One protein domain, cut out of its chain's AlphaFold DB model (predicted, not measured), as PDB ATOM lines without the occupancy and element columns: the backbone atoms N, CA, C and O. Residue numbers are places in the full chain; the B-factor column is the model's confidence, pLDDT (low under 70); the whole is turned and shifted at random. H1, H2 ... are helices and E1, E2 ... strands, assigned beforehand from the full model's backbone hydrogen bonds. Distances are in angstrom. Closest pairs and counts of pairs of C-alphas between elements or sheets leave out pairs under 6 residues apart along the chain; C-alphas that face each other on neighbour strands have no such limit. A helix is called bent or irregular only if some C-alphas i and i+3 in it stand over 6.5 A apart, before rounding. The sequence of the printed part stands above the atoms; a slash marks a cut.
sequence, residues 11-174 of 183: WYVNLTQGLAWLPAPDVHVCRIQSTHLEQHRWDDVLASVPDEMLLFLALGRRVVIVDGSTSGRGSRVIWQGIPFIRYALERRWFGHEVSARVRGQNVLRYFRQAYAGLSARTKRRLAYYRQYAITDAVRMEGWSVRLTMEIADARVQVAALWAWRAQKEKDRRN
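AT A GLANCE: This is residues 11 to 174 of the 183 residues of an uncharacterized protein of Candidatus Omnitrophica bacterium (UniProt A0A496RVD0). A small twisted sheet of four parallel strands has a cluster of six helices, H1 to H6, gathered on one side of it, with H4 running over strands E3 and E4. On the side away from this cluster the long last helix, H8, grazes the sheet, and its residues 166 to 174 stick out from the body. The printed part has 164 residues, with eight named helices and four named strands along the chain in the order E1 E2 H1 H2 H3 E3 H4 H5 H6 E4 H7 H8. The class is mixed, helices and strands, and across the sheet the strands run E2 E1 E3 E4. The whole is compact, with a radius of gyration of the C-alphas of 15.9 A and spans of 44 by 33 by 29 A.

HOW THE PARTS SIT: In the sheet, E2, residues 28 to 30, and E4, residues 140 to 146, are the edge strands, while E1, residues 11 to 14, and E3, residues 63 to 69, are inner strands. The sheet is only just strongly twisted, its C-alphas lying up to 4.0 A off the best plane. E3 and E4 are parallel at 23 degrees, with N 65 and O 141 within hydrogen-bond range at 2.9 A. E1 and E3 are parallel at 31 degrees, with N 12 and O 64 at 2.8 A, and E2 and E1 at 34 degrees, with N 30 and O 13 at 3.0 A. H4, residues 76 to 93, is on the sheet at a height over the sheet of 10.4 A, and on the local plane its line stands at 7 degrees to E4, along the strands. The closest C-alphas of H4 and E4 are those of Ile 78 and Gly 142, 5.1 A apart. H3, residues 51 to 58, is on the sheet too, 9.2 A over it, but only just over none of the strands: 2 of its C-alphas fall on E4. H3 and H4 make two layers with the sheet, helices on one face of it, and E3, the helices H4, H5 and H6, and E4 form a strand-helix-strand unit, two parallel neighbour strands with helices between; H5 is residues 108 to 116 and H6 residues 120 to 130. H4 touches H6 with its residues 89 to 93 alone, about perpendicular at 75 degrees, the C-alphas of Trp 93 and Arg 130 being closest at 5.4 A. H4 and H5 only just touch, with 3 pairs of C-alphas within 8 A, the closest being Ala 88 and Tyr 115, 6.4 A apart. H3 and H6 touch at a steep tilt of 54 degrees, the same way, the C-alphas of Leu 55 and Tyr 129 being closest at 6.2 A. H1, residues 34 to 38, touches H4 with residues 76 to 81 of H4 alone, the C-alphas of Ser 34 and Arg 76 being closest at 6.0 A. H2, residues 42 to 47, touches H1 only at the corner, with the C-alphas of His 36 and Val 45 closest at 6.0 A. H2 and H6 only just touch, with 3 pairs of C-alphas within 8 A, Asp 43 and Thr 122 closest at 6.2 A. H8, residues 154 to 174, only grazes the sheet with its residues 157 to 165, and is close to but not clearly touching H7, residues 149 to 152. Every O i to N i+4 pair is within hydrogen-bond range in H1, H2, H3, H5 and H8, against 12 of 14 in H4 and 5 of 7 in H6; H7 is too short for such a pair.

IN THESE COORDINATES: E1 begins at C-alpha 11, (177.544, 113.165, 159.673), and is 9.9 A long, and E2 is 7.0 A. E3 is 19.4 A and E4 20.3 A. H4 is 24.3 A and irregular, but only just: C-alphas 79 and 82 are 6.7 A apart. H3 is 10.7 A, H5 12.1 A and H6 15.5 A. H8, 30.2 A, ends at C-alpha 174, (197.746, 113.839, 166.659).

THE WHOLE: The two C-alphas farthest apart are those of Gly 95 and Glu 150, 45.8 A. The printed part has no cut. The links E1 to E2 and H4 to H5 are long. Mean pLDDT of the printed part is 84.5, with low confidence at residues 16 to 25, 71 to 72 and 147 to 174.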
ATOM      1  N   TRP A  11     177.160 113.888 160.877       88.44
ATOM      2  CA  TRP A  11     177.544 113.165 159.673       88.44
ATOM      3  C   TRP A  11     176.355 112.982 158.746       88.44
ATOM      4  O   TRP A  11     175.284 112.569 159.181       88.44
ATOM      5  N   TYR A  12     176.583 113.252 157.465       89.94
ATOM      6  CA  TYR A  12     175.630 113.029 156.392       89.94
ATOM      7  C   TYR A  12     176.230 112.116 155.335       89.94
ATOM      8  O   TYR A  12     177.352 112.343 154.877       89.94
ATOM      9  N   VAL A  13     175.455 111.135 154.889       86.81
ATOM     10  CA  VAL A  13     175.727 110.400 153.654       86.81
ATOM     11  C   VAL A  13     174.858 110.970 152.545       86.81
ATOM     12  O   VAL A  13     173.638 111.096 152.675       86.81
ATOM     13  N   ASN A  14     175.501 111.329 151.441       88.00
ATOM     14  CA  ASN A  14     174.831 111.852 150.273       88.00
ATOM     15  C   ASN A  14     174.413 110.724 149.320       88.00
ATOM     16  O   ASN A  14     175.234 109.944 148.842       88.00
ATOM     17  N   LEU A  15     173.121 110.655 149.019       83.06
ATOM     18  CA  LEU A  15     172.518 109.591 148.222       83.06
ATOM     19  C   LEU A  15     172.534 109.952 146.728       83.06
ATOM     20  O   LEU A  15     171.541 110.425 146.174       83.06
ATOM     21  N   THR A  16     173.666 109.743 146.056       66.25
ATOM     22  CA  THR A  16     173.826 110.029 144.614       66.25
ATOM     23  C   THR A  16     173.607 108.821 143.702       66.25
ATOM     24  O   THR A  16     173.199 109.006 142.559       66.25
ATOM     25  N   GLN A  17     173.815 107.597 144.200       58.00
ATOM     26  CA  GLN A  17     173.745 106.334 143.434       58.00
ATOM     27  C   GLN A  17     172.644 105.382 143.954       58.00
ATOM     28  O   GLN A  17     172.745 104.165 143.838       58.00
ATOM     29  N   GLY A  18     171.578 105.931 144.543       51.06
ATOM     30  CA  GLY A  18     170.530 105.144 145.201       51.06
ATOM     31  C   GLY A  18     170.902 104.725 146.628       51.06
ATOM     32  O   GLY A  18     171.991 105.018 147.115       51.06
ATOM     33  N   LEU A  19     169.966 104.056 147.305       52.69
ATOM     34  CA  LEU A  19     170.028 103.614 148.711       52.69
ATOM     35  C   LEU A  19     171.147 102.596 149.035       52.69
ATOM     36  O   LEU A  19     171.133 102.005 150.109       52.69
ATOM     37  N   ALA A  20     172.111 102.378 148.134       53.50
ATOM     38  CA  ALA A  20     173.196 101.408 148.310       53.50
ATOM     39  C   ALA A  20     174.059 101.687 149.553       53.50
ATOM     40  O   ALA A  20     174.726 100.790 150.054       53.50
ATOM     41  N   TRP A  21     174.007 102.914 150.075       59.28
ATOM     42  CA  TRP A  21     174.549 103.263 151.377       59.28
ATOM     43  C   TRP A  21     173.412 103.189 152.394       59.28
ATOM     44  O   TRP A  21     172.639 104.141 152.529       59.28
ATOM     45  N   LEU A  22     173.286 102.067 153.105       57.97
ATOM     46  CA  LEU A  22     172.419 102.033 154.279       57.97
ATOM     47  C   LEU A  22     173.053 102.933 155.350       57.97
ATOM     48  O   LEU A  22     174.194 102.677 155.744       57.97
ATOM     49  N   PRO A  23     172.372 104.000 155.800       60.50
ATOM     50  CA  PRO A  23     172.916 104.850 156.843       60.50
ATOM     51  C   PRO A  23     173.069 104.029 158.126       60.50
ATOM     52  O   PRO A  23     172.170 103.282 158.518       60.50
ATOM     53  N   ALA A  24     174.220 104.154 158.784       64.81
ATOM     54  CA  ALA A  24     174.356 103.706 160.163       64.81
ATOM     55  C   ALA A  24     173.376 104.503 161.055       64.81
ATOM     56  O   ALA A  24     173.039 105.632 160.696       64.81
ATOM     57  N   PRO A  25     172.937 103.965 162.209       66.44
ATOM     58  CA  PRO A  25     171.908 104.597 163.043       66.44
ATOM     59  C   PRO A  25     172.209 106.050 163.462       66.44
ATOM     60  O   PRO A  25     171.274 106.817 163.662       66.44
ATOM     61  N   ASP A  26     173.483 106.455 163.499       76.56
ATOM     62  CA  ASP A  26     173.919 107.811 163.877       76.56
ATOM     63  C   ASP A  26     174.360 108.680 162.682       76.56
ATOM     64  O   ASP A  26     175.158 109.613 162.826       76.56
ATOM     65  N   VAL A  27     173.906 108.346 161.472       80.38
ATOM     66  CA  VAL A  27     174.262 109.053 160.239       80.38
ATOM     67  C   VAL A  27     173.002 109.555 159.550       80.38
ATOM     68  O   VAL A  27     172.120 108.786 159.174       80.38
ATOM     69  N   HIS A  28     172.945 110.866 159.340       89.06
ATOM     70  CA  HIS A  28     171.867 111.497 158.597       89.06
ATOM     71  C   HIS A  28     172.045 111.270 157.093       89.06
ATOM     72  O   HIS A  28     173.126 110.930 156.601       89.06
ATOM     73  N   VAL A  29     170.986 111.502 156.325       87.94
ATOM     74  CA  VAL A  29     171.011 111.364 154.866       87.94
ATOM     75  C   VAL A  29     170.699 112.691 154.190       87.94
ATOM     76  O   VAL A  29     169.859 113.465 154.645       87.94
ATOM     77  N   CYS A  30     171.371 112.967 153.076       91.38
ATOM     78  CA  CYS A  30     171.026 114.073 152.188       91.38
ATOM     79  C   CYS A  30     171.019 113.613 150.729       91.38
ATOM     80  O   CYS A  30     171.521 112.541 150.395       91.38
ATOM     81  N   ARG A  31     170.442 114.424 149.838       90.81
ATOM     82  CA  ARG A  31     170.388 114.122 148.402       90.81
ATOM     83  C   ARG A  31     170.726 115.350 147.565       90.81
ATOM     84  O   ARG A  31     169.916 115.842 146.786       90.81
ATOM     85  N   ILE A  32     171.953 115.832 147.714       92.81
ATOM     86  CA  ILE A  32     172.518 116.867 146.856       92.81
ATOM     87  C   ILE A  32     172.921 116.201 145.538       92.81
ATOM     88  O   ILE A  32     173.892 115.446 145.467       92.81
ATOM     89  N   GLN A  33     172.139 116.445 144.488       90.12
ATOM     90  CA  GLN A  33     172.319 115.777 143.200       90.12
ATOM     91  C   GLN A  33     173.426 116.435 142.371       90.12
ATOM     92  O   GLN A  33     173.397 117.637 142.098       90.12
ATOM     93  N   SER A  34     174.369 115.626 141.883       89.44
ATOM     94  CA  SER A  34     175.438 116.089 140.992       89.44
ATOM     95  C   SER A  34     174.912 116.680 139.685       89.44
ATOM     96  O   SER A  34     175.538 117.593 139.158       89.44
ATOM     97  N   THR A  35     173.761 116.215 139.192       91.94
ATOM     98  CA  THR A  35     173.117 116.741 137.980       91.94
ATOM     99  C   THR A  35     172.662 118.192 138.155       91.94
ATOM    100  O   THR A  35     172.841 118.998 137.248       91.94
ATOM    101  N   HIS A  36     172.158 118.578 139.336       94.94
ATOM    102  CA  HIS A  36     171.836 119.986 139.609       94.94
ATOM    103  C   HIS A  36     173.094 120.860 139.621       94.94
ATOM    104  O   HIS A  36     173.066 121.992 139.145       94.94
ATOM    105  N   LEU A  37     174.213 120.320 140.113       94.12
ATOM    106  CA  LEU A  37     175.507 121.007 140.106       94.12
ATOM    107  C   LEU A  37     176.082 121.153 138.688       94.12
ATOM    108  O   LEU A  37     176.604 122.214 138.352       94.12
ATOM    109  N   GLU A  38     175.954 120.120 137.849       93.31
ATOM    110  CA  GLU A  38     176.335 120.148 136.427       93.31
ATOM    111  C   GLU A  38     175.546 121.180 135.634       93.31
ATOM    112  O   GLU A  38     176.119 121.924 134.848       93.31
ATOM    113  N   GLN A  39     174.236 121.228 135.862       96.31
ATOM    114  CA  GLN A  39     173.321 122.129 135.167       96.31
ATOM    115  C   GLN A  39     173.276 123.529 135.793       96.31
ATOM    116  O   GLN A  39     172.483 124.361 135.362       96.31
ATOM    117  N   HIS A  40     174.083 123.793 136.829       96.25
ATOM    118  CA  HIS A  40     174.106 125.065 137.556       96.25
ATOM    119  C   HIS A  40     172.730 125.498 138.095       96.25
ATOM    120  O   HIS A  40     172.427 126.685 138.221       96.25
ATOM    121  N   ARG A  41     171.896 124.517 138.450       97.56
ATOM    122  CA  ARG A  41     170.565 124.698 139.032       97.56
ATOM    123  C   ARG A  41     170.677 124.999 140.529       97.56
ATOM    124  O   ARG A  41     170.364 124.171 141.380       97.56
ATOM    125  N   TRP A  42     171.197 126.181 140.857       98.12
ATOM    126  CA  TRP A  42     171.597 126.544 142.221       98.12
ATOM    127  C   TRP A  42     170.445 126.618 143.227       98.12
ATOM    128  O   TRP A  42     170.637 126.262 144.389       98.12
ATOM    129  N   ASP A  43     169.252 127.023 142.787       98.50
ATOM    130  CA  ASP A  43     168.040 126.943 143.608       98.50
ATOM    131  C   ASP A  43     167.740 125.493 144.016       98.50
ATOM    132  O   ASP A  43     167.509 125.229 145.193       98.50
ATOM    133  N   ASP A  44     167.840 124.540 143.085       97.94
ATOM    134  CA  ASP A  44     167.593 123.119 143.359       97.94
ATOM    135  C   ASP A  44     168.688 122.493 144.234       97.94
ATOM    136  O   ASP A  44     168.400 121.678 145.112       97.94
ATOM    137  N   VAL A  45     169.948 122.911 144.058       97.62
ATOM    138  CA  VAL A  45     171.050 122.526 144.956       97.62
ATOM    139  C   VAL A  45     170.734 122.956 146.387       97.62
ATOM    140  O   VAL A  45     170.803 122.138 147.302       97.62
ATOM    141  N   LEU A  46     170.346 124.214 146.601       98.19
ATOM    142  CA  LEU A  46     170.050 124.722 147.942       98.19
ATOM    143  C   LEU A  46     168.754 124.138 148.514       98.19
ATOM    144  O   LEU A  46     168.684 123.894 149.717       98.19
ATOM    145  N   ALA A  47     167.753 123.872 147.675       97.06
ATOM    146  CA  ALA A  47     166.530 123.180 148.072       97.06
ATOM    147  C   ALA A  47     166.801 121.742 148.546       97.06
ATOM    148  O   ALA A  47     166.120 121.268 149.449       97.06
ATOM    149  N   SER A  48     167.822 121.075 147.992       95.50
ATOM    150  CA  SER A  48     168.203 119.708 148.373       95.50
ATOM    151  C   SER A  48     168.967 119.590 149.699       95.50
ATOM    152  O   SER A  48     169.164 118.480 150.198       95.50
ATOM    153  N   VAL A  49     169.397 120.713 150.286       97.25
ATOM    154  CA  VAL A  49     170.017 120.737 151.618       97.25
ATOM    155  C   VAL A  49     168.930 120.486 152.668       97.25
ATOM    156  O   VAL A  49     167.994 121.284 152.715       97.25
ATOM    157  N   PRO A  50     169.024 119.451 153.525       96.94
ATOM    158  CA  PRO A  50     168.017 119.182 154.551       96.94
ATOM    159  C   PRO A  50     167.846 120.340 155.541       96.94
ATOM    160  O   PRO A  50     168.809 121.012 155.906       96.94
ATOM    161  N   ASP A  51     166.621 120.549 156.015       97.94
ATOM    162  CA  ASP A  51     166.301 121.589 157.000       97.94
ATOM    163  C   ASP A  51     167.030 121.376 158.340       97.94
ATOM    164  O   ASP A  51     167.582 122.319 158.908       97.94
ATOM    165  N   GLU A  52     167.143 120.126 158.794       97.12
ATOM    166  CA  GLU A  52     167.953 119.763 159.966       97.12
ATOM    167  C   GLU A  52     169.438 120.123 159.800       97.12
ATOM    168  O   GLU A  52     170.058 120.624 160.736       97.12
ATOM    169  N   MET A  53     170.003 119.967 158.598       97.75
ATOM    170  CA  MET A  53     171.392 120.331 158.317       97.75
ATOM    171  C   MET A  53     171.587 121.845 158.452       97.75
ATOM    172  O   MET A  53     172.567 122.289 159.054       97.75
ATOM    173  N   LEU A  54     170.644 122.641 157.936       98.38
ATOM    174  CA  LEU A  54     170.659 124.098 158.089       98.38
ATOM    175  C   LEU A  54     170.580 124.503 159.562       98.38
ATOM    176  O   LEU A  54     171.333 125.376 159.996       98.38
ATOM    177  N   LEU A  55     169.727 123.841 160.344       97.75
ATOM    178  CA  LEU A  55     169.636 124.078 161.778       97.75
ATOM    179  C   LEU A  55     170.947 123.724 162.497       97.75
ATOM    180  O   LEU A  55     171.451 124.533 163.271       97.75
ATOM    181  N   PHE A  56     171.549 122.565 162.220       97.06
ATOM    182  CA  PHE A  56     172.821 122.176 162.832       97.06
ATOM    183  C   PHE A  56     173.948 123.164 162.526       97.06
ATOM    184  O   PHE A  56     174.693 123.537 163.437       97.06
ATOM    185  N   LEU A  57     174.048 123.631 161.279       97.31
ATOM    186  CA  LEU A  57     175.023 124.648 160.880       97.31
ATOM    187  C   LEU A  57     174.792 125.972 161.611       97.31
ATOM    188  O   LEU A  57     175.749 126.549 162.123       97.31
ATOM    189  N   ALA A  58     173.541 126.436 161.708       97.06
ATOM    190  CA  ALA A  58     173.199 127.640 162.467       97.06
ATOM    191  C   ALA A  58     173.589 127.486 163.952       97.06
ATOM    192  O   ALA A  58     174.202 128.374 164.546       97.06
ATOM    193  N   LEU A  59     173.365 126.307 164.532       96.00
ATOM    194  CA  LEU A  59     173.763 125.976 165.903       96.00
ATOM    195  C   LEU A  59     175.286 125.796 166.102       96.00
ATOM    196  O   LEU A  59     175.717 125.333 167.163       96.00
ATOM    197  N   GLY A  60     176.102 126.117 165.092       95.00
ATOM    198  CA  GLY A  60     177.563 126.050 165.135       95.00
ATOM    199  C   GLY A  60     178.137 124.635 165.092       95.00
ATOM    200  O   GLY A  60     179.332 124.447 165.358       95.00
ATOM    201  N   ARG A  61     177.315 123.625 164.775       94.50
ATOM    202  CA  ARG A  61     177.791 122.249 164.596       94.50
ATOM    203  C   ARG A  61     178.627 122.167 163.328       94.50
ATOM    204  O   ARG A  61     178.312 122.782 162.311       94.50
ATOM    205  N   ARG A  62     179.666 121.336 163.378       93.06
ATOM    206  CA  ARG A  62     180.360 120.909 162.167       93.06
ATOM    207  C   ARG A  62     179.504 119.877 161.445       93.06
ATOM    208  O   ARG A  62     179.148 118.871 162.051       93.06
ATOM    209  N   VAL A  63     179.222 120.103 160.171       94.88
ATOM    210  CA  VAL A  63     178.563 119.135 159.289       94.88
ATOM    211  C   VAL A  63     179.599 118.530 158.358       94.88
ATOM    212  O   VAL A  63     180.361 119.253 157.714       94.88
ATOM    213  N   VAL A  64     179.615 117.203 158.276       91.56
ATOM    214  CA  VAL A  64     180.502 116.462 157.381       91.56
ATOM    215  C   VAL A  64     179.661 115.646 156.410       91.56
ATOM    216  O   VAL A  64     178.879 114.800 156.838       91.56
ATOM    217  N   ILE A  65     179.824 115.899 155.113       90.25
ATOM    218  CA  ILE A  65     179.112 115.185 154.049       90.25
ATOM    219  C   ILE A  65     180.055 114.178 153.398       90.25
ATOM    220  O   ILE A  65     181.138 114.532 152.931       90.25
ATOM    221  N   VAL A  66     179.628 112.926 153.324       85.88
ATOM    222  CA  VAL A  66     180.322 111.871 152.590       85.88
ATOM    223  C   VAL A  66     179.546 111.562 151.323       85.88
ATOM    224  O   VAL A  66     178.333 111.375 151.369       85.88
ATOM    225  N   ASP A  67     180.239 111.517 150.189       85.25
ATOM    226  CA  ASP A  67     179.630 111.183 148.903       85.25
ATOM    227  C   ASP A  67     180.474 110.158 148.143       85.25
ATOM    228  O   ASP A  67     181.708 110.238 148.084       85.25
ATOM    229  N   GLY A  68     179.789 109.195 147.535       78.50
ATOM    230  CA  GLY A  68     180.405 108.214 146.656       78.50
ATOM    231  C   GLY A  68     180.703 108.811 145.281       78.50
ATOM    232  O   GLY A  68     179.895 109.536 144.709       78.50
ATOM    233  N   SER A  69     181.858 108.484 144.708       74.31
ATOM    234  CA  SER A  69     182.185 108.808 143.318       74.31
ATOM    235  C   SER A  69     182.728 107.574 142.614       74.31
ATOM    236  O   SER A  69     183.715 106.981 143.046       74.31
ATOM    237  N   THR A  70     182.120 107.226 141.483       71.44
ATOM    238  CA  THR A  70     182.675 106.251 140.531       71.44
ATOM    239  C   THR A  70     183.795 106.866 139.688       71.44
ATOM    240  O   THR A  70     184.637 106.163 139.138       71.44
ATOM    241  N   SER A  71     183.854 108.199 139.613       69.00
ATOM    242  CA  SER A  71     184.911 108.912 138.901       69.00
ATOM    243  C   SER A  71     186.169 109.053 139.764       69.00
ATOM    244  O   SER A  71     186.089 109.383 140.950       69.00
ATOM    245  N   GLY A  72     187.349 108.918 139.149       65.81
ATOM    246  CA  GLY A  72     188.633 109.231 139.793       65.81
ATOM    247  C   GLY A  72     188.851 110.727 140.069       65.81
ATOM    248  O   GLY A  72     189.850 111.099 140.670       65.81
ATOM    249  N   ARG A  73     187.924 111.599 139.641       70.25
ATOM    250  CA  ARG A  73     188.009 113.063 139.790       70.25
ATOM    251  C   ARG A  73     187.367 113.589 141.084       70.25
ATOM    252  O   ARG A  73     187.311 114.805 141.275       70.25
ATOM    253  N   GLY A  74     186.864 112.689 141.932       78.31
ATOM    254  CA  GLY A  74     186.158 113.011 143.169       78.31
ATOM    255  C   GLY A  74     184.738 113.549 142.952       78.31
ATOM    256  O   GLY A  74     184.378 114.046 141.879       78.31
ATOM    257  N   SER A  75     183.923 113.460 144.000       87.62
ATOM    258  CA  SER A  75     182.523 113.881 143.972       87.62
ATOM    259  C   SER A  75     182.358 115.389 143.743       87.62
ATOM    260  O   SER A  75     182.923 116.217 144.462       87.62
ATOM    261  N   ARG A  76     181.500 115.745 142.776       91.38
ATOM    262  CA  ARG A  76     181.102 117.135 142.486       91.38
ATOM    263  C   ARG A  76     180.378 117.800 143.650       91.38
ATOM    264  O   ARG A  76     180.533 119.002 143.852       91.38
ATOM    265  N   VAL A  77     179.648 117.028 144.448       92.06
ATOM    266  CA  VAL A  77     179.021 117.530 145.675       92.06
ATOM    267  C   VAL A  77     180.092 118.058 146.619       92.06
ATOM    268  O   VAL A  77     179.951 119.160 147.138       92.06
ATOM    269  N   ILE A  78     181.210 117.342 146.740       91.50
ATOM    270  CA  ILE A  78     182.316 117.743 147.609       91.50
ATOM    271  C   ILE A  78     183.076 118.952 147.051       91.50
ATOM    272  O   ILE A  78     183.252 119.940 147.757       91.50
ATOM    273  N   TRP A  79     183.518 118.913 145.788       91.94
ATOM    274  CA  TRP A  79     184.394 119.970 145.256       91.94
ATOM    275  C   TRP A  79     183.667 121.207 144.708       91.94
ATOM    276  O   TRP A  79     184.338 122.204 144.452       91.94
ATOM    277  N   GLN A  80     182.342 121.172 144.521       94.44
ATOM    278  CA  GLN A  80     181.536 122.306 144.029       94.44
ATOM    279  C   GLN A  80     180.327 122.608 144.912       94.44
ATOM    280  O   GLN A  80     180.102 123.769 145.252       94.44
ATOM    281  N   GLY A  81     179.559 121.577 145.279       95.50
ATOM    282  CA  GLY A  81     178.326 121.733 146.052       95.50
ATOM    283  C   GLY A  81     178.576 122.348 147.423       95.50
ATOM    284  O   GLY A  81     178.047 123.416 147.714       95.50
ATOM    285  N   ILE A  82     179.436 121.727 148.231       95.25
ATOM    286  CA  ILE A  82     179.797 122.210 149.569       95.25
ATOM    287  C   ILE A  82     180.365 123.636 149.528       95.25
ATOM    288  O   ILE A  82     179.843 124.483 150.256       95.25
ATOM    289  N   PRO A  83     181.356 123.966 148.669       95.81
ATOM    290  CA  PRO A  83     181.819 125.342 148.527       95.81
ATOM    291  C   PRO A  83     180.699 126.345 148.237       95.81
ATOM    292  O   PRO A  83     180.687 127.418 148.840       95.81
ATOM    293  N   PHE A  84     179.759 126.018 147.342       97.50
ATOM    294  CA  PHE A  84     178.664 126.926 147.001       97.50
ATOM    295  C   PHE A  84     177.634 127.059 148.128       97.50
ATOM    296  O   PHE A  84     177.230 128.175 148.447       97.50
ATOM    297  N   ILE A  85     177.242 125.949 148.763       97.94
ATOM    298  CA  ILE A  85     176.319 125.952 149.907       97.94
ATOM    299  C   ILE A  85     176.908 126.797 151.037       97.94
ATOM    300  O   ILE A  85     176.238 127.701 151.534       97.94
ATOM    301  N   ARG A  86     178.182 126.568 151.385       97.19
ATOM    302  CA  ARG A  86     178.891 127.371 152.386       97.19
ATOM    303  C   ARG A  86     178.884 128.846 152.001       97.19
ATOM    304  O   ARG A  86     178.453 129.665 152.796       97.19
ATOM    305  N   TYR A  87     179.275 129.184 150.772       97.81
ATOM    306  CA  TYR A  87     179.259 130.570 150.293       97.81
ATOM    307  C   TYR A  87     177.873 131.228 150.416       97.81
ATOM    308  O   TYR A  87     177.768 132.355 150.899       97.81
ATOM    309  N   ALA A  88     176.808 130.532 150.011       98.25
ATOM    310  CA  ALA A  88     175.447 131.055 150.068       98.25
ATOM    311  C   ALA A  88     174.980 131.303 151.510       98.25
ATOM    312  O   ALA A  88     174.337 132.319 151.774       98.25
ATOM    313  N   LEU A  89     175.313 130.398 152.434       98.19
ATOM    314  CA  LEU A  89     174.972 130.533 153.847       98.19
ATOM    315  C   LEU A  89     175.781 131.639 154.526       98.19
ATOM    316  O   LEU A  89     175.171 132.513 155.128       98.19
ATOM    317  N   GLU A  90     177.106 131.676 154.364       97.88
ATOM    318  CA  GLU A  90     177.976 132.716 154.945       97.88
ATOM    319  C   GLU A  90     177.518 134.115 154.512       97.88
ATOM    320  O   GLU A  90     177.287 135.009 155.331       97.88
ATOM    321  N   ARG A  91     177.241 134.273 153.210       97.25
ATOM    322  CA  ARG A  91     176.743 135.531 152.655       97.25
ATOM    323  C   ARG A  91     175.355 135.889 153.169       97.25
ATOM    324  O   ARG A  91     175.079 137.065 153.405       97.25
ATOM    325  N   ARG A  92     174.455 134.911 153.315       97.62
ATOM    326  CA  ARG A  92     173.074 135.170 153.750       97.62
ATOM    327  C   ARG A  92     172.962 135.402 155.251       97.62
ATOM    328  O   ARG A  92     172.090 136.160 155.668       97.62
ATOM    329  N   TRP A  93     173.788 134.731 156.044       97.94
ATOM    330  CA  TRP A  93     173.716 134.743 157.498       97.94
ATOM    331  C   TRP A  93     174.592 135.831 158.109       97.94
ATOM    332  O   TRP A  93     174.142 136.534 159.010       97.94
ATOM    333  N   PHE A  94     175.807 136.016 157.609       96.69
ATOM    334  CA  PHE A  94     176.795 136.889 158.246       96.69
ATOM    335  C   PHE A  94     177.216 138.066 157.370       96.69
ATOM    336  O   PHE A  94     177.964 138.928 157.817       96.69
ATOM    337  N   GLY A  95     176.724 138.130 156.129       95.12
ATOM    338  CA  GLY A  95     176.937 139.269 155.237       95.12
ATOM    339  C   GLY A  95     178.349 139.370 154.660       95.12
ATOM    340  O   GLY A  95     178.635 140.333 153.954       95.12
ATOM    341  N   HIS A  96     179.216 138.387 154.911       92.25
ATOM    342  CA  HIS A  96     180.571 138.354 154.373       92.25
ATOM    343  C   HIS A  96     180.717 137.301 153.272       92.25
ATOM    344  O   HIS A  96     179.911 136.382 153.121       92.25
ATOM    345  N   GLU A  97     181.769 137.444 152.474       91.00
ATOM    346  CA  GLU A  97     182.109 136.492 151.426       91.00
ATOM    347  C   GLU A  97     183.299 135.647 151.855       91.00
ATOM    348  O   GLU A  97     184.344 136.171 152.232       91.00
ATOM    349  N   VAL A  98     183.151 134.330 151.756       88.31
ATOM    350  CA  VAL A  98     184.236 133.389 152.036       88.31
ATOM    351  C   VAL A  98     184.971 132.992 150.763       88.31
ATOM    352  O   VAL A  98     184.415 133.019 149.661       88.31
ATOM    353  N   SER A  99     186.223 132.560 150.930       79.50
ATOM    354  CA  SER A  99     187.017 131.970 149.853       79.50
ATOM    355  C   SER A  99     186.236 130.854 149.150       79.50
ATOM    356  O   SER A  99     185.831 129.854 149.758       79.50
ATOM    357  N   ALA A 100     186.036 131.046 147.849       81.50
ATOM    358  CA  ALA A 100     185.343 130.134 146.961       81.50
ATOM    359  C   ALA A 100     186.364 129.525 146.000       81.50
ATOM    360  O   ALA A 100     186.684 130.104 144.961       81.50
ATOM    361  N   ARG A 101     186.911 128.364 146.372       85.56
ATOM    362  CA  ARG A 101     187.814 127.595 145.516       85.56
ATOM    363  C   ARG A 101     187.159 126.295 145.090       85.56
ATOM    364  O   ARG A 101     186.686 125.532 145.926       85.56
ATOM    365  N   VAL A 102     187.183 126.037 143.792       85.25
ATOM    366  CA  VAL A 102     186.726 124.789 143.186       85.25
ATOM    367  C   VAL A 102     187.919 124.192 142.454       85.25
ATOM    368  O   VAL A 102     188.451 124.807 141.537       85.25
ATOM    369  N   ARG A 103     188.383 123.016 142.899       83.56
ATOM    370  CA  ARG A 103     189.586 122.352 142.351       83.56
ATOM    371  C   ARG A 103     190.809 123.284 142.267       83.56
ATOM    372  O   ARG A 103     191.496 123.339 141.254       83.56
ATOM    373  N   GLY A 104     191.042 124.067 143.321       82.50
ATOM    374  CA  GLY A 104     192.153 125.025 143.396       82.50
ATOM    375  C   GLY A 104     191.928 126.345 142.648       82.50
ATOM    376  O   GLY A 104     192.641 127.309 142.912       82.50
ATOM    377  N   GLN A 105     190.911 126.443 141.791       86.31
ATOM    378  CA  GLN A 105     190.597 127.669 141.056       86.31
ATOM    379  C   GLN A 105     189.696 128.587 141.880       86.31
ATOM    380  O   GLN A 105     188.720 128.133 142.477       86.31
ATOM    381  N   ASN A 106     190.000 129.886 141.899       91.31
ATOM    382  CA  ASN A 106     189.132 130.886 142.512       91.31
ATOM    383  C   ASN A 106     187.887 131.103 141.639       91.31
ATOM    384  O   ASN A 106     187.991 131.570 140.508       91.31
ATOM    385  N   VAL A 107     186.713 130.794 142.184       92.69
ATOM    386  CA  VAL A 107     185.415 130.918 141.505       92.69
ATOM    387  C   VAL A 107     184.505 131.961 142.158       92.69
ATOM    388  O   VAL A 107     183.302 131.978 141.907       92.69
ATOM    389  N   LEU A 108     185.054 132.864 142.978       93.62
ATOM    390  CA  LEU A 108     184.275 133.846 143.737       93.62
ATOM    391  C   LEU A 108     183.375 134.714 142.848       93.62
ATOM    392  O   LEU A 108     182.208 134.921 143.171       93.62
ATOM    393  N   ARG A 109     183.879 135.180 141.695       94.88
ATOM    394  CA  ARG A 109     183.080 135.963 140.733       94.88
ATOM    395  C   ARG A 109     181.856 135.183 140.247       94.88
ATOM    396  O   ARG A 109     180.760 135.732 140.192       94.88
ATOM    397  N   TYR A 110     182.048 133.908 139.929       95.81
ATOM    398  CA  TYR A 110     180.975 133.034 139.478       95.81
ATOM    399  C   TYR A 110     179.964 132.762 140.605       95.81
ATOM    400  O   TYR A 110     178.762 132.905 140.399       95.81
ATOM    401  N   PHE A 111     180.430 132.478 141.824       96.62
ATOM    402  CA  PHE A 111     179.551 132.286 142.985       96.62
ATOM    403  C   PHE A 111     178.754 133.543 143.339       96.62
ATOM    404  O   PHE A 111     177.575 133.435 143.675       96.62
ATOM    405  N   ARG A 112     179.340 134.739 143.195       96.94
ATOM    406  CA  ARG A 112     178.615 136.011 143.340       96.94
ATOM    407  C   ARG A 112     177.435 136.101 142.384       96.94
ATOM    408  O   ARG A 112     176.343 136.454 142.824       96.94
ATOM    409  N   GLN A 113     177.659 135.784 141.110       97.38
ATOM    410  CA  GLN A 113     176.623 135.804 140.080       97.38
ATOM    411  C   GLN A 113     175.550 134.745 140.351       97.38
ATOM    412  O   GLN A 113     174.363 135.065 140.351       97.38
ATOM    413  N   ALA A 114     175.964 133.514 140.656       97.69
ATOM    414  CA  ALA A 114     175.066 132.417 141.001       97.69
ATOM    415  C   ALA A 114     174.174 132.762 142.206       97.69
ATOM    416  O   ALA A 114     172.959 132.607 142.140       97.69
ATOM    417  N   TYR A 115     174.748 133.314 143.280       98.25
ATOM    418  CA  TYR A 115     173.990 133.754 144.453       98.25
ATOM    419  C   TYR A 115     173.054 134.931 144.154       98.25
ATOM    420  O   TYR A 115     171.921 134.970 144.644       98.25
ATOM    421  N   ALA A 116     173.505 135.901 143.351       97.56
ATOM    422  CA  ALA A 116     172.666 137.020 142.934       97.56
ATOM    423  C   ALA A 116     171.418 136.519 142.189       97.56
ATOM    424  O   ALA A 116     170.319 136.977 142.508       97.56
ATOM    425  N   GLY A 117     171.587 135.522 141.314       97.94
ATOM    426  CA  GLY A 117     170.524 134.882 140.536       97.94
ATOM    427  C   GLY A 117     169.566 133.975 141.317       97.94
ATOM    428  O   GLY A 117     168.537 133.603 140.766       97.94
ATOM    429  N   LEU A 118     169.848 133.644 142.585       98.56
ATOM    430  CA  LEU A 118     168.949 132.808 143.391       98.56
ATOM    431  C   LEU A 118     167.580 133.463 143.587       98.56
ATOM    432  O   LEU A 118     167.481 134.668 143.869       98.56
ATOM    433  N   SER A 119     166.535 132.637 143.562       98.50
ATOM    434  CA  SER A 119     165.166 133.094 143.789       98.50
ATOM    435  C   SER A 119     164.970 133.717 145.178       98.50
ATOM    436  O   SER A 119     165.620 133.369 146.175       98.50
ATOM    437  N   ALA A 120     163.991 134.620 145.281       98.25
ATOM    438  CA  ALA A 120     163.586 135.193 146.563       98.25
ATOM    439  C   ALA A 120     163.102 134.119 147.553       98.25
ATOM    440  O   ALA A 120     163.250 134.295 148.763       98.25
ATOM    441  N   ARG A 121     162.529 133.013 147.055       98.06
ATOM    442  CA  ARG A 121     162.093 131.870 147.869       98.06
ATOM    443  C   ARG A 121     163.289 131.193 148.533       98.06
ATOM    444  O   ARG A 121     163.291 131.038 149.751       98.06
ATOM    445  N   THR A 122     164.323 130.863 147.765       98.44
ATOM    446  CA  THR A 122     165.542 130.232 148.289       98.44
ATOM    447  C   THR A 122     166.242 131.133 149.296       98.44
ATOM    448  O   THR A 122     166.524 130.705 150.414       98.44
ATOM    449  N   LYS A 123     166.424 132.421 148.977       98.50
ATOM    450  CA  LYS A 123     167.026 133.392 149.911       98.50
ATOM    451  C   LYS A 123     166.220 133.539 151.209       98.50
ATOM    452  O   LYS A 123     166.817 133.713 152.274       98.50
ATOM    453  N   ARG A 124     164.883 133.481 151.146       98.44
ATOM    454  CA  ARG A 124     164.004 133.490 152.331       98.44
ATOM    455  C   ARG A 124     164.167 132.227 153.168       98.44
ATOM    456  O   ARG A 124     164.363 132.346 154.372       98.44
ATOM    457  N   ARG A 125     164.181 131.047 152.541       98.25
ATOM    458  CA  ARG A 125     164.419 129.778 153.240       98.25
ATOM    459  C   ARG A 125     165.761 129.775 153.968       98.25
ATOM    460  O   ARG A 125     165.811 129.433 155.139       98.25
ATOM    461  N   LEU A 126     166.838 130.205 153.309       98.25
ATOM    462  CA  LEU A 126     168.141 130.297 153.971       98.25
ATOM    463  C   LEU A 126     168.107 131.297 155.137       98.25
ATOM    464  O   LEU A 126     168.606 130.993 156.215       98.25
ATOM    465  N   ALA A 127     167.486 132.469 154.955       98.06
ATOM    466  CA  ALA A 127     167.372 133.476 156.015       98.06
ATOM    467  C   ALA A 127     166.578 132.995 157.232       98.06
ATOM    468  O   ALA A 127     166.903 133.401 158.341       98.06
ATOM    469  N   TYR A 128     165.585 132.123 157.048       98.38
ATOM    470  CA  TYR A 128     164.796 131.591 158.157       98.38
ATOM    471  C   TYR A 128     165.676 130.970 159.251       98.38
ATOM    472  O   TYR A 128     165.430 131.194 160.430       98.38
ATOM    473  N   TYR A 129     166.750 130.267 158.888       98.19
ATOM    474  CA  TYR A 129     167.631 129.626 159.870       98.19
ATOM    475  C   TYR A 129     168.611 130.584 160.555       98.19
ATOM    476  O   TYR A 129     169.161 130.251 161.603       98.19
ATOM    477  N   ARG A 130     168.795 131.801 160.024       96.56
ATOM    478  CA  ARG A 130     169.707 132.801 160.600       96.56
ATOM    479  C   ARG A 130     169.330 133.183 162.032       96.56
ATOM    480  O   ARG A 130     170.217 133.475 162.832       96.56
ATOM    481  N   GLN A 131     168.040 133.189 162.358       95.94
ATOM    482  CA  GLN A 131     167.566 133.538 163.702       95.94
ATOM    483  C   GLN A 131     168.067 132.566 164.784       95.94
ATOM    484  O   GLN A 131     168.170 132.947 165.943       95.94
ATOM    485  N   TYR A 132     168.440 131.342 164.397       96.88
ATOM    486  CA  TYR A 132     168.992 130.325 165.294       96.88
ATOM    487  C   TYR A 132     170.527 130.309 165.304       96.88
ATOM    488  O   TYR A 132     171.126 129.458 165.962       96.88
ATOM    489  N   ALA A 133     171.180 131.201 164.547       95.19
ATOM    490  CA  ALA A 133     172.626 131.172 164.404       95.19
ATOM    491  C   ALA A 133     173.329 131.674 165.674       95.19
ATOM    492  O   ALA A 133     173.267 132.861 165.991       95.19
ATOM    493  N   ILE A 134     174.031 130.767 166.358       95.44
ATOM    494  CA  ILE A 134     174.882 131.039 167.536       95.44
ATOM    495  C   ILE A 134     176.379 130.893 167.209       95.44
ATOM    496  O   ILE A 134     177.217 130.731 168.094       95.44
ATOM    497  N   THR A 135     176.695 130.896 165.917       93.81
ATOM    498  CA  THR A 135     178.037 130.812 165.334       93.81
ATOM    499  C   THR A 135     178.283 132.041 164.465       93.81
ATOM    500  O   THR A 135     177.336 132.720 164.065       93.81
ATOM    501  N   ASP A 136     179.543 132.304 164.159       93.06
ATOM    502  CA  ASP A 136     180.019 133.366 163.269       93.06
ATOM    503  C   ASP A 136     180.441 132.852 161.882       93.06
ATOM    504  O   ASP A 136     180.690 133.654 160.983       93.06
ATOM    505  N   ALA A 137     180.503 131.528 161.713       94.19
ATOM    506  CA  ALA A 137     180.893 130.874 160.471       94.19
ATOM    507  C   ALA A 137     180.175 129.532 160.254       94.19
ATOM    508  O   ALA A 137     179.779 128.841 161.204       94.19
ATOM    509  N   VAL A 138     180.068 129.128 158.987       95.69
ATOM    510  CA  VAL A 138     179.495 127.852 158.536       95.69
ATOM    511  C   VAL A 138     180.584 126.784 158.444       95.69
ATOM    512  O   VAL A 138     181.465 126.809 157.584       95.69
ATOM    513  N   ARG A 139     180.479 125.762 159.296       95.00
ATOM    514  CA  ARG A 139     181.452 124.662 159.379       95.00
ATOM    515  C   ARG A 139     180.964 123.442 158.599       95.00
ATOM    516  O   ARG A 139     180.404 122.516 159.180       95.00
ATOM    517  N   MET A 140     181.171 123.457 157.283       93.56
ATOM    518  CA  MET A 140     180.830 122.346 156.389       93.56
ATOM    519  C   MET A 140     182.080 121.772 155.715       93.56
ATOM    520  O   MET A 140     182.869 122.508 155.119       93.56
ATOM    521  N   GLU A 141     182.224 120.452 155.784       91.12
ATOM    522  CA  GLU A 141     183.329 119.684 155.207       91.12
ATOM    523  C   GLU A 141     182.799 118.519 154.374       91.12
ATOM    524  O   GLU A 141     181.654 118.085 154.536       91.12
ATOM    525  N   GLY A 142     183.641 118.001 153.483       87.69
ATOM    526  CA  GLY A 142     183.240 116.976 152.538       87.69
ATOM    527  C   GLY A 142     184.306 115.935 152.257       87.69
ATOM    528  O   GLY A 142     185.481 116.274 152.128       87.69
ATOM    529  N   TRP A 143     183.877 114.686 152.092       83.12
ATOM    530  CA  TRP A 143     184.753 113.558 151.800       83.12
ATOM    531  C   TRP A 143     184.206 112.733 150.648       83.12
ATOM    532  O   TRP A 143     183.048 112.325 150.642       83.12
ATOM    533  N   SER A 144     185.060 112.494 149.655       82.31
ATOM    534  CA  SER A 144     184.721 111.640 148.524       82.31
ATOM    535  C   SER A 144     185.263 110.242 148.774       82.31
ATOM    536  O   SER A 144     186.467 110.079 148.965       82.31
ATOM    537  N   VAL A 145     184.396 109.237 148.697       76.94
ATOM    538  CA  VAL A 145     184.800 107.827 148.724       76.94
ATOM    539  C   VAL A 145     184.764 107.288 147.301       76.94
ATOM    540  O   VAL A 145     183.779 107.472 146.581       76.94
ATOM    541  N   ARG A 146     185.858 106.658 146.862       72.94
ATOM    542  CA  ARG A 146     185.904 106.001 145.555       72.94
ATOM    543  C   ARG A 146     185.123 104.697 145.643       72.94
ATOM    544  O   ARG A 146     185.472 103.828 146.434       72.94
ATOM    545  N   LEU A 147     184.099 104.561 144.812       68.62
ATOM    546  CA  LEU A 147     183.353 103.315 144.681       68.62
ATOM    547  C   LEU A 147     184.079 102.417 143.670       68.62
ATOM    548  O   LEU A 147     184.207 102.784 142.501       68.62
ATOM    549  N   THR A 148     184.592 101.273 144.120       62.00
ATOM    550  CA  THR A 148     185.027 100.170 143.245       62.00
ATOM    551  C   THR A 148     183.896  99.145 143.134       62.00
ATOM    552  O   THR A 148     183.022  99.104 143.999       62.00
ATOM    553  N   MET A 149     183.884  98.320 142.078       52.44
ATOM    554  CA  MET A 149     182.826  97.308 141.880       52.44
ATOM    555  C   MET A 149     182.748  96.291 143.037       52.44
ATOM    556  O   MET A 149     181.673  95.780 143.318       52.44
ATOM    557  N   GLU A 150     183.853  96.064 143.754       49.66
ATOM    558  CA  GLU A 150     183.923  95.201 144.946       49.66
ATOM    559  C   GLU A 150     183.275  95.825 146.194       49.66
ATOM    560  O   GLU A 150     182.785  95.115 147.065       49.66
ATOM    561  N   ILE A 151     183.229  97.159 146.280       52.28
ATOM    562  CA  ILE A 151     182.696  97.907 147.433       52.28
ATOM    563  C   ILE A 151     181.171  98.105 147.303       52.28
ATOM    564  O   ILE A 151     180.570  98.839 148.074       52.28
ATOM    565  N   ALA A 152     180.498  97.448 146.354       49.62
ATOM    566  CA  ALA A 152     179.051  97.578 146.153       49.62
ATOM    567  C   ALA A 152     178.189  97.004 147.304       49.62
ATOM    568  O   ALA A 152     176.980  97.233 147.319       49.62
ATOM    569  N   ASP A 153     178.787  96.307 148.279       52.94
ATOM    570  CA  ASP A 153     178.100  95.875 149.500       52.94
ATOM    571  C   ASP A 153     178.003  97.026 150.523       52.94
ATOM    572  O   ASP A 153     179.008  97.537 151.035       52.94
ATOM    573  N   ALA A 154     176.766  97.408 150.855       49.75
ATOM    574  CA  ALA A 154     176.424  98.446 151.827       49.75
ATOM    575  C   ALA A 154     177.135  98.271 153.184       49.75
ATOM    576  O   ALA A 154     177.492  99.256 153.834       49.75
ATOM    577  N   ARG A 155     177.383  97.027 153.621       47.19
ATOM    578  CA  ARG A 155     178.037  96.734 154.910       47.19
ATOM    579  C   ARG A 155     179.526  97.078 154.896       47.19
ATOM    580  O   ARG A 155     180.048  97.582 155.891       47.19
ATOM    581  N   VAL A 156     180.196  96.875 153.761       52.31
ATOM    582  CA  VAL A 156     181.621  97.201 153.573       52.31
ATOM    583  C   VAL A 156     181.825  98.717 153.536       52.31
ATOM    584  O   VAL A 156     182.786  99.228 154.109       52.31
ATOM    585  N   GLN A 157     180.887  99.457 152.941       53.84
ATOM    586  CA  GLN A 157     180.938 100.922 152.863       53.84
ATOM    587  C   GLN A 157     180.785 101.592 154.231       53.84
ATOM    588  O   GLN A 157     181.524 102.525 154.547       53.84
ATOM    589  N   VAL A 158     179.870 101.091 155.066       54.56
ATOM    590  CA  VAL A 158     179.679 101.583 156.437       54.56
ATOM    591  C   VAL A 158     180.906 101.271 157.297       54.56
ATOM    592  O   VAL A 158     181.399 102.155 157.992       54.56
ATOM    593  N   ALA A 159     181.467 100.062 157.205       56.72
ATOM    594  CA  ALA A 159     182.699  99.711 157.914       56.72
ATOM    595  C   ALA A 159     183.899 100.565 157.464       56.72
ATOM    596  O   ALA A 159     184.655 101.053 158.306       56.72
ATOM    597  N   ALA A 160     184.043 100.816 156.159       58.97
ATOM    598  CA  ALA A 160     185.064 101.712 155.621       58.97
ATOM    599  C   ALA A 160     184.865 103.155 156.101       58.97
ATOM    600  O   ALA A 160     185.840 103.804 156.475       58.97
ATOM    601  N   LEU A 161     183.620 103.643 156.164       62.38
ATOM    602  CA  LEU A 161     183.278 104.953 156.722       62.38
ATOM    603  C   LEU A 161     183.664 105.052 158.204       62.38
ATOM    604  O   LEU A 161     184.252 106.054 158.601       62.38
ATOM    605  N   TRP A 162     183.382 104.027 159.016       63.59
ATOM    606  CA  TRP A 162     183.743 103.999 160.439       63.59
ATOM    607  C   TRP A 162     185.248 103.881 160.670       63.59
ATOM    608  O   TRP A 162     185.794 104.625 161.482       63.59
ATOM    609  N   ALA A 163     185.936 103.006 159.934       61.56
ATOM    610  CA  ALA A 163     187.391 102.877 159.994       61.56
ATOM    611  C   ALA A 163     188.073 104.185 159.576       61.56
ATOM    612  O   ALA A 163     189.005 104.656 160.227       61.56
ATOM    613  N   TRP A 164     187.554 104.824 158.529       64.00
ATOM    614  CA  TRP A 164     188.032 106.115 158.068       64.00
ATOM    615  C   TRP A 164     187.711 107.245 159.066       64.00
ATOM    616  O   TRP A 164     188.589 108.059 159.356       64.00
ATOM    617  N   ARG A 165     186.509 107.265 159.666       65.25
ATOM    618  CA  ARG A 165     186.131 108.204 160.740       65.25
ATOM    619  C   ARG A 165     187.085 108.071 161.924       65.25
ATOM    620  O   ARG A 165     187.624 109.076 162.384       65.25
ATOM    621  N   ALA A 166     187.339 106.843 162.371       65.00
ATOM    622  CA  ALA A 166     188.255 106.546 163.466       65.00
ATOM    623  C   ALA A 166     189.691 106.989 163.142       65.00
ATOM    624  O   ALA A 166     190.335 107.642 163.965       65.00
ATOM    625  N   GLN A 167     190.172 106.713 161.925       65.44
ATOM    626  CA  GLN A 167     191.497 107.146 161.485       65.44
ATOM    627  C   GLN A 167     191.607 108.675 161.450       65.44
ATOM    628  O   GLN A 167     192.588 109.224 161.940       65.44
ATOM    629  N   LYS A 168     190.599 109.390 160.940       65.50
ATOM    630  CA  LYS A 168     190.647 110.857 160.853       65.50
ATOM    631  C   LYS A 168     190.493 111.565 162.183       65.50
ATOM    632  O   LYS A 168     191.136 112.591 162.398       65.50
ATOM    633  N   GLU A 169     189.690 111.027 163.091       67.62
ATOM    634  CA  GLU A 169     189.664 111.530 164.460       67.62
ATOM    635  C   GLU A 169     191.015 111.327 165.158       67.62
ATOM    636  O   GLU A 169     191.444 112.213 165.899       67.62
ATOM    637  N   LYS A 170     191.712 110.218 164.880       62.50
ATOM    638  CA  LYS A 170     193.066 109.946 165.384       62.50
ATOM    639  C   LYS A 170     194.110 110.888 164.773       62.50
ATOM    640  O   LYS A 170     194.858 111.511 165.521       62.50
ATOM    641  N   ASP A 171     194.102 111.068 163.450       65.56
ATOM    642  CA  ASP A 171     194.981 112.008 162.738       65.56
ATOM    643  C   ASP A 171     194.799 113.440 163.270       65.56
ATOM    644  O   ASP A 171     195.776 114.153 163.481       65.56
ATOM    645  N   ARG A 172     193.555 113.864 163.547       61.69
ATOM    646  CA  ARG A 172     193.266 115.211 164.070       61.69
ATOM    647  C   ARG A 172     193.732 115.405 165.510       61.69
ATOM    648  O   ARG A 172     194.198 116.488 165.839       61.69
ATOM    649  N   ARG A 173     193.591 114.390 166.371       61.00
ATOM    650  CA  ARG A 173     194.110 114.437 167.753       61.00
ATOM    651  C   ARG A 173     195.640 114.474 167.787       61.00
ATOM    652  O   ARG A 173     196.198 115.044 168.715       61.00
ATOM    653  N   ASN A 174     196.290 113.906 166.772       56.84
ATOM    654  CA  ASN A 174     197.746 113.839 166.659       56.84
ATOM    655  C   ASN A 174     198.366 114.974 165.824       56.84
ATOM    656  O   ASN A 174     199.591 115.052 165.744       56.84
TER     657      ASN A 174